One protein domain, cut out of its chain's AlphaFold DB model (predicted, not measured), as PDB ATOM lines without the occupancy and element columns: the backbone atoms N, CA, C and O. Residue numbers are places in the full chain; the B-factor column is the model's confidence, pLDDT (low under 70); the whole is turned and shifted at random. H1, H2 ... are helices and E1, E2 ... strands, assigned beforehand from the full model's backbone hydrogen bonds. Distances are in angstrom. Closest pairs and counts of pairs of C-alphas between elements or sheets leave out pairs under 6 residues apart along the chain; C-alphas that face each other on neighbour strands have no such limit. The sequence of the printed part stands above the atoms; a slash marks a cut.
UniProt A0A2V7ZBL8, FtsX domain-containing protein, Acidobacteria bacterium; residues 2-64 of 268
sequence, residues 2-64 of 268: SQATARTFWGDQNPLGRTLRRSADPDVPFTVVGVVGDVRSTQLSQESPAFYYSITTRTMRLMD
ATOM      1  N   SER A   2     135.803 123.201 191.213       80.12
ATOM      2  CA  SER A   2     135.694 121.742 191.389       80.12
ATOM      3  C   SER A   2     137.002 121.000 191.045       80.12
ATOM      4  O   SER A   2     137.854 121.540 190.330       80.12
ATOM      5  N   GLN A   3     137.167 119.767 191.527       78.62
ATOM      6  CA  GLN A   3     138.361 118.947 191.295       78.62
ATOM      7  C   GLN A   3     138.490 118.481 189.828       78.62
ATOM      8  O   GLN A   3     139.586 118.548 189.269       78.62
ATOM      9  N   ALA A   4     137.399 118.119 189.156       74.12
ATOM     10  CA  ALA A   4     137.338 117.839 187.720       74.12
ATOM     11  C   ALA A   4     137.731 119.061 186.873       74.12
ATOM     12  O   ALA A   4     138.417 118.932 185.855       74.12
ATOM     13  N   THR A   5     137.367 120.266 187.329       77.81
ATOM     14  CA  THR A   5     137.803 121.521 186.695       77.81
ATOM     15  C   THR A   5     139.313 121.691 186.835       77.81
ATOM     16  O   THR A   5     139.999 121.953 185.851       77.81
ATOM     17  N   ALA A   6     139.853 121.481 188.040       80.38
ATOM     18  CA  ALA A   6     141.290 121.576 188.284       80.38
ATOM     19  C   ALA A   6     142.092 120.606 187.397       80.38
ATOM     20  O   ALA A   6     143.052 121.031 186.755       80.38
ATOM     21  N   ARG A   7     141.651 119.343 187.282       80.44
ATOM     22  CA  ARG A   7     142.308 118.337 186.427       80.44
ATOM     23  C   ARG A   7     142.261 118.699 184.946       80.44
ATOM     24  O   ARG A   7     143.252 118.531 184.250       80.44
ATOM     25  N   THR A   8     141.133 119.213 184.460       79.75
ATOM     26  CA  THR A   8     140.988 119.580 183.042       79.75
ATOM     27  C   THR A   8     141.923 120.727 182.645       79.75
ATOM     28  O   THR A   8     142.506 120.693 181.567       79.75
ATOM     29  N   PHE A   9     142.077 121.739 183.505       79.62
ATOM     30  CA  PHE A   9     142.861 122.937 183.178       79.62
ATOM     31  C   PHE A   9     144.346 122.837 183.550       79.62
ATOM     32  O   PHE A   9     145.172 123.446 182.874       79.62
ATOM     33  N   TRP A  10     144.699 122.093 184.601       82.88
ATOM     34  CA  TRP A  10     146.076 122.024 185.113       82.88
ATOM     35  C   TRP A  10     146.649 120.607 185.224       82.88
ATOM     36  O   TRP A  10     147.820 120.462 185.578       82.88
ATOM     37  N   GLY A  11     145.885 119.562 184.890       83.44
ATOM     38  CA  GLY A  11     146.334 118.175 185.012       83.44
ATOM     39  C   GLY A  11     146.717 117.840 186.454       83.44
ATOM     40  O   GLY A  11     145.905 118.009 187.364       83.44
ATOM     41  N   ASP A  12     147.968 117.415 186.646       80.88
ATOM     42  CA  ASP A  12     148.555 117.111 187.960       80.88
ATOM     43  C   ASP A  12     149.229 118.325 188.630       80.88
ATOM     44  O   ASP A  12     149.782 118.213 189.726       80.88
ATOM     45  N   GLN A  13     149.222 119.501 187.993       83.00
ATOM     46  CA  GLN A  13     149.840 120.698 188.564       83.00
ATOM     47  C   GLN A  13     148.950 121.338 189.631       83.00
ATOM     48  O   GLN A  13     147.724 121.336 189.529       83.00
ATOM     49  N   ASN A  14     149.576 121.955 190.639       82.19
ATOM     50  CA  ASN A  14     148.853 122.653 191.699       82.19
ATOM     51  C   ASN A  14     148.131 123.901 191.137       82.19
ATOM     52  O   ASN A  14     148.803 124.834 190.680       82.19
ATOM     53  N   PRO A  15     146.786 123.954 191.183       82.50
ATOM     54  CA  PRO A  15     146.018 125.067 190.633       82.50
ATOM     55  C   PRO A  15     145.953 126.273 191.583       82.50
ATOM     56  O   PRO A  15     145.524 127.346 191.163       82.50
ATOM     57  N   LEU A  16     146.344 126.131 192.856       84.25
ATOM     58  CA  LEU A  16     146.227 127.192 193.861       84.25
ATOM     59  C   LEU A  16     147.106 128.403 193.514       84.25
ATOM     60  O   LEU A  16     148.258 128.264 193.110       84.25
ATOM     61  N   GLY A  17     146.550 129.607 193.669       81.62
ATOM     62  CA  GLY A  17     147.227 130.873 193.372       81.62
ATOM     63  C   GLY A  17     147.337 131.213 191.882       81.62
ATOM     64  O   GLY A  17     147.790 132.304 191.538       81.62
ATOM     65  N   ARG A  18     146.903 130.325 190.978       84.06
ATOM     66  CA  ARG A  18     146.851 130.616 189.540       84.06
ATOM     67  C   ARG A  18     145.684 131.539 189.210       84.06
ATOM     68  O   ARG A  18     144.708 131.609 189.954       84.06
ATOM     69  N   THR A  19     145.781 132.237 188.083       82.50
ATOM     70  CA  THR A  19     144.720 133.112 187.586       82.50
ATOM     71  C   THR A  19     143.998 132.484 186.401       82.50
ATOM     72  O   THR A  19     144.595 131.820 185.556       82.50
ATOM     73  N   LEU A  20     142.689 132.697 186.348       78.81
ATOM     74  CA  LEU A  20     141.818 132.323 185.245       78.81
ATOM     75  C   LEU A  20     141.128 133.554 184.697       78.81
ATOM     76  O   LEU A  20     140.740 134.449 185.445       78.81
ATOM     77  N   ARG A  21     140.912 133.555 183.387       78.94
ATOM     78  CA  ARG A  21     140.109 134.564 182.702       78.94
ATOM     79  C   ARG A  21     138.923 133.850 182.084       78.94
ATOM     80  O   ARG A  21     139.079 132.800 181.461       78.94
ATOM     81  N   ARG A  22     137.724 134.379 182.298       69.25
ATOM     82  CA  ARG A  22     136.511 133.800 181.726       69.25
ATOM     83  C   ARG A  22     136.264 134.445 180.371       69.25
ATOM     84  O   ARG A  22     136.323 135.659 180.261       69.25
ATOM     85  N   SER A  23     135.880 133.654 179.371       67.31
ATOM     86  CA  SER A  23     135.568 134.179 178.032       67.31
ATOM     87  C   SER A  23     134.483 135.265 178.030       67.31
ATOM     88  O   SER A  23     134.490 136.118 177.154       67.31
ATOM     89  N   ALA A  24     133.554 135.236 178.991       66.81
ATOM     90  CA  ALA A  24     132.480 136.223 179.108       66.81
ATOM     91  C   ALA A  24     132.901 137.543 179.782       66.81
ATOM     92  O   ALA A  24     132.153 138.502 179.699       66.81
ATOM     93  N   ASP A  25     134.044 137.579 180.473       66.38
ATOM     94  CA  ASP A  25     134.628 138.797 181.057       66.38
ATOM     95  C   ASP A  25     136.154 138.642 181.030       66.38
ATOM     96  O   ASP A  25     136.755 138.209 182.022       66.38
ATOM     97  N   PRO A  26     136.794 138.919 179.880       67.62
ATOM     98  CA  PRO A  26     138.225 138.717 179.727       67.62
ATOM     99  C   PRO A  26     139.032 139.588 180.687       67.62
ATOM    100  O   PRO A  26     140.115 139.182 181.093       67.62
ATOM    101  N   ASP A  27     138.534 140.756 181.083       71.56
ATOM    102  CA  ASP A  27     139.321 141.773 181.792       71.56
ATOM    103  C   ASP A  27     139.383 141.600 183.313       71.56
ATOM    104  O   ASP A  27     140.184 142.261 183.968       71.56
ATOM    105  N   VAL A  28     138.612 140.667 183.881       76.25
ATOM    106  CA  VAL A  28     138.611 140.397 185.326       76.25
ATOM    107  C   VAL A  28     139.265 139.037 185.598       76.25
ATOM    108  O   VAL A  28     138.618 137.999 185.422       76.25
ATOM    109  N   PRO A  29     140.550 138.999 186.004       78.00
ATOM    110  CA  PRO A  29     141.209 137.751 186.363       78.00
ATOM    111  C   PRO A  29     140.712 137.240 187.723       78.00
ATOM    112  O   PRO A  29     140.642 137.982 188.700       78.00
ATOM    113  N   PHE A  30     140.414 135.945 187.801       80.44
ATOM    114  CA  PHE A  30     140.038 135.249 189.031       80.44
ATOM    115  C   PHE A  30     141.209 134.424 189.546       80.44
ATOM    116  O   PHE A  30     141.729 133.581 188.820       80.44
ATOM    117  N   THR A  31     141.583 134.610 190.808       85.00
ATOM    118  CA  THR A  31     142.608 133.780 191.450       85.00
ATOM    119  C   THR A  31     141.984 132.538 192.072       85.00
ATOM    120  O   THR A  31     140.948 132.599 192.739       85.00
ATOM    121  N   VAL A  32     142.626 131.391 191.878       85.12
ATOM    122  CA  VAL A  32     142.209 130.129 192.484       85.12
ATOM    123  C   VAL A  32     142.610 130.105 193.957       85.12
ATOM    124  O   VAL A  32     143.783 129.954 194.286       85.12
ATOM    125  N   VAL A  33     141.627 130.222 194.848       84.25
ATOM    126  CA  VAL A  33     141.844 130.196 196.309       84.25
ATOM    127  C   VAL A  33     141.621 128.799 196.903       84.25
ATOM    128  O   VAL A  33     142.119 128.491 197.979       84.25
ATOM    129  N   GLY A  34     140.899 127.921 196.196       81.44
ATOM    130  CA  GLY A  34     140.588 126.585 196.698       81.44
ATOM    131  C   GLY A  34     139.949 125.652 195.672       81.44
ATOM    132  O   GLY A  34     139.276 126.083 194.722       81.44
ATOM    133  N   VAL A  35     140.147 124.355 195.910       82.56
ATOM    134  CA  VAL A  35     139.542 123.249 195.162       82.56
ATOM    135  C   VAL A  35     138.577 122.511 196.089       82.56
ATOM    136  O   VAL A  35     138.939 122.168 197.210       82.56
ATOM    137  N   VAL A  36     137.347 122.299 195.630       81.38
ATOM    138  CA  VAL A  36     136.304 121.546 196.339       81.38
ATOM    139  C   VAL A  36     135.969 120.269 195.572       81.38
ATOM    140  O   VAL A  36     136.256 120.171 194.378       81.38
ATOM    141  N   GLY A  37     135.364 119.298 196.261       71.00
ATOM    142  CA  GLY A  37     134.908 118.051 195.645       71.00
ATOM    143  C   GLY A  37     133.927 118.296 194.499       71.00
ATOM    144  O   GLY A  37     133.226 119.312 194.465       71.00
ATOM    145  N   ASP A  38     133.902 117.375 193.541       66.00
ATOM    146  CA  ASP A  38     133.052 117.504 192.364       66.00
ATOM    147  C   ASP A  38     131.570 117.383 192.703       66.00
ATOM    148  O   ASP A  38     131.141 116.518 193.467       66.00
ATOM    149  N   VAL A  39     130.780 118.273 192.104       61.12
ATOM    150  CA  VAL A  39     129.330 118.305 192.267       61.12
ATOM    151  C   VAL A  39     128.689 118.045 190.913       61.12
ATOM    152  O   VAL A  39     128.986 118.701 189.917       61.12
ATOM    153  N   ARG A  40     127.773 117.080 190.880       61.41
ATOM    154  CA  ARG A  40     127.004 116.720 189.685       61.41
ATOM    155  C   ARG A  40     125.804 117.654 189.557       61.41
ATOM    156  O   ARG A  40     124.687 117.291 189.908       61.41
ATOM    157  N   SER A  41     126.074 118.896 189.155       50.72
ATOM    158  CA  SER A  41     125.096 119.991 189.222       50.72
ATOM    159  C   SER A  41     124.193 120.109 187.992       50.72
ATOM    160  O   SER A  41     123.085 120.618 188.124       50.72
ATOM    161  N   THR A  42     124.647 119.692 186.805       50.38
ATOM    162  CA  THR A  42     123.883 119.867 185.552       50.38
ATOM    163  C   THR A  42     123.246 118.561 185.077       50.38
ATOM    164  O   THR A  42     122.126 118.572 184.576       50.38
ATOM    165  N   GLN A  43     123.922 117.426 185.267       49.50
ATOM    166  CA  GLN A  43     123.389 116.087 185.012       49.50
ATOM    167  C   GLN A  43     123.945 115.122 186.063       49.50
ATOM    168  O   GLN A  43     125.140 115.140 186.347       49.50
ATOM    169  N   LEU A  44     123.108 114.229 186.605       51.22
ATOM    170  CA  LEU A  44     123.553 113.183 187.545       51.22
ATOM    171  C   LEU A  44     124.613 112.239 186.938       51.22
ATOM    172  O   LEU A  44     125.301 111.536 187.678       51.22
ATOM    173  N   SER A  45     124.730 112.216 185.607       49.22
ATOM    174  CA  SER A  45     125.652 111.389 184.827       49.22
ATOM    175  C   SER A  45     127.010 112.038 184.540       49.22
ATOM    176  O   SER A  45     127.895 111.330 184.063       49.22
ATOM    177  N   GLN A  46     127.206 113.336 184.814       52.34
ATOM    178  CA  GLN A  46     128.461 114.027 184.499       52.34
ATOM    179  C   GLN A  46     128.935 114.919 185.651       52.34
ATOM    180  O   GLN A  46     128.172 115.680 186.246       52.34
ATOM    181  N   GLU A  47     130.230 114.847 185.944       53.41
ATOM    182  CA  GLU A  47     130.917 115.848 186.757       53.41
ATOM    183  C   GLU A  47     131.040 117.119 185.916       53.41
ATOM    184  O   GLU A  47     131.839 117.201 184.984       53.41
ATOM    185  N   SER A  48     130.169 118.089 186.178       55.91
ATOM    186  CA  SER A  48     130.193 119.366 185.472       55.91
ATOM    187  C   SER A  48     131.290 120.249 186.072       55.91
ATOM    188  O   SER A  48     131.313 120.422 187.294       55.91
ATOM    189  N   PRO A  49     132.184 120.839 185.257       62.22
ATOM    190  CA  PRO A  49     133.159 121.799 185.752       62.22
ATOM    191  C   PRO A  49     132.447 122.969 186.442       62.22
ATOM    192  O   PRO A  49     131.725 123.730 185.798       62.22
ATOM    193  N   ALA A  50     132.618 123.095 187.759       68.12
ATOM    194  CA  ALA A  50     131.932 124.101 188.561       68.12
ATOM    195  C   ALA A  50     132.909 125.153 189.105       68.12
ATOM    196  O   ALA A  50     133.930 124.849 189.739       68.12
ATOM    197  N   PHE A  51     132.555 126.422 188.903       73.12
ATOM    198  CA  PHE A  51     133.233 127.563 189.506       73.12
ATOM    199  C   PHE A  51     132.392 128.103 190.656       73.12
ATOM    200  O   PHE A  51     131.223 128.425 190.484       73.12
ATOM    201  N   TYR A  52     133.021 128.238 191.819       76.12
ATOM    202  CA  TYR A  52     132.426 128.865 192.990       76.12
ATOM    203  C   TYR A  52     133.107 130.210 193.187       76.12
ATOM    204  O   TYR A  52     134.336 130.268 193.266       76.12
ATOM    205  N   TYR A  53     132.317 131.274 193.242       76.31
ATOM    206  CA  TYR A  53     132.777 132.626 193.527       76.31
ATOM    207  C   TYR A  53     131.785 133.308 194.468       76.31
ATOM    208  O   TYR A  53     130.639 132.878 194.599       76.31
ATOM    209  N   SER A  54     132.243 134.356 195.150       75.75
ATOM    210  CA  SER A  54     131.402 135.089 196.089       75.75
ATOM    211  C   SER A  54     130.298 135.849 195.361       75.75
ATOM    212  O   SER A  54     130.548 136.520 194.357       75.75
ATOM    213  N   ILE A  55     129.092 135.822 195.929       70.56
ATOM    214  CA  ILE A  55     127.967 136.646 195.478       70.56
ATOM    215  C   ILE A  55     128.304 138.144 195.506       70.56
ATOM    216  O   ILE A  55     127.852 138.890 194.645       70.56
ATOM    217  N   THR A  56     129.168 138.580 196.430       71.81
ATOM    218  CA  THR A  56     129.607 139.983 196.527       71.81
ATOM    219  C   THR A  56     130.464 140.418 195.344       71.81
ATOM    220  O   THR A  56     130.523 141.602 195.030       71.81
ATOM    221  N   THR A  57     131.117 139.471 194.668       68.06
ATOM    222  CA  THR A  57     131.906 139.743 193.464       68.06
ATOM    223  C   THR A  57     131.008 139.882 192.236       68.06
ATOM    224  O   THR A  57     131.369 140.585 191.295       68.06
ATOM    225  N   ARG A  58     129.842 139.217 192.214       64.62
ATOM    226  CA  ARG A  58     128.885 139.306 191.105       64.62
ATOM    227  C   ARG A  58     127.487 138.855 191.524       64.62
ATOM    228  O   ARG A  58     127.250 137.662 191.719       64.62
ATOM    229  N   THR A  59     126.545 139.790 191.540       64.31
ATOM    230  CA  THR A  59     125.124 139.496 191.757       64.31
ATOM    231  C   THR A  59     124.480 139.046 190.449       64.31
ATOM    232  O   THR A  59     124.496 139.775 189.455       64.31
ATOM    233  N   MET A  60     123.920 137.838 190.424       64.75
ATOM    234  CA  MET A  60     123.103 137.376 189.300       64.75
ATOM    235  C   MET A  60     121.648 137.809 189.494       64.75
ATOM    236  O   MET A  60     121.164 137.894 190.617       64.75
ATOM    237  N   ARG A  61     120.946 138.099 188.391       61.38
ATOM    238  CA  ARG A  61     119.528 138.502 188.434       61.38
ATOM    239  C   ARG A  61     118.585 137.351 188.794       61.38
ATOM    240  O   ARG A  61     117.527 137.605 189.347       61.38
ATOM    241  N   LEU A  62     118.969 136.112 188.487       65.00
ATOM    242  CA  LEU A  62     118.283 134.905 188.942       65.00
ATOM    243  C   LEU A  62     119.218 134.158 189.889       65.00
ATOM    244  O   LEU A  62     120.339 133.820 189.503       65.00
ATOM    245  N   MET A  63     118.771 133.943 191.122       68.75
ATOM    246  CA  MET A  63     119.512 133.222 192.152       68.75
ATOM    247  C   MET A  63     118.546 132.352 192.939       68.75
ATOM    248  O   MET A  63     117.486 132.822 193.347       68.75
ATOM    249  N   ASP A  64     118.960 131.119 193.197       74.62
ATOM    250  CA  ASP A  64     118.265 130.228 194.111       74.62
ATOM    251  C   ASP A  64     118.907 130.316 195.494       74.62
ATOM    252  O   ASP A  64     120.134 130.360 195.638       74.62
TER     253      ASP A  64
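Overview. This is residues 2 to 64 of the 268 residues of the protein "FtsX domain-containing protein" of Acidobacteria bacterium (UniProt A0A2V7ZBL8). Little regular structure is present: a small two-stranded hairpin, E1 and E2, and a short helix, H1, set away from E2, are joined by loops. From E2 the unnamed residues 32 to 64 run back past H1, fold back in a loop around residue 43, and end in a tail of which residues 56 to 62 stick out. The printed part has 63 residues, 19 of them in named elements, ordered H1, E1, E2; the sheet E1 - E2 is antiparallel and the class mixed. It is only just compact, close to loose, with a radius of gyration of the C-alphas of 12.7 A, spanning 34 by 29 by 19 A.

Arrangement. E1, residues 19 to 22, and E2, residues 25 to 31, form an antiparallel hairpin at 148 degrees with a tight link. N 20 and O 30 are 2.8 A apart, within hydrogen-bond range. H1, residues 3 to 10, and E2 are apart. In H1 every O i to N i+4 pair is within hydrogen-bond range.

Along the chain. E2 measures 14.0 A, H1 10.4 A and E1 10.1 A from first to last C-alpha. H1 begins at C-alpha 3 (138.361, 118.947, 191.295); E2 ends at C-alpha 31 (142.608, 133.780, 191.450).

Size, cuts and confidence. The farthest C-alphas, Asp 12 and Arg 61, are 36.1 A apart. The printed part has no cut. pLDDT is under 70 at residues 22 to 26, 38 to 50 and 57 to 63.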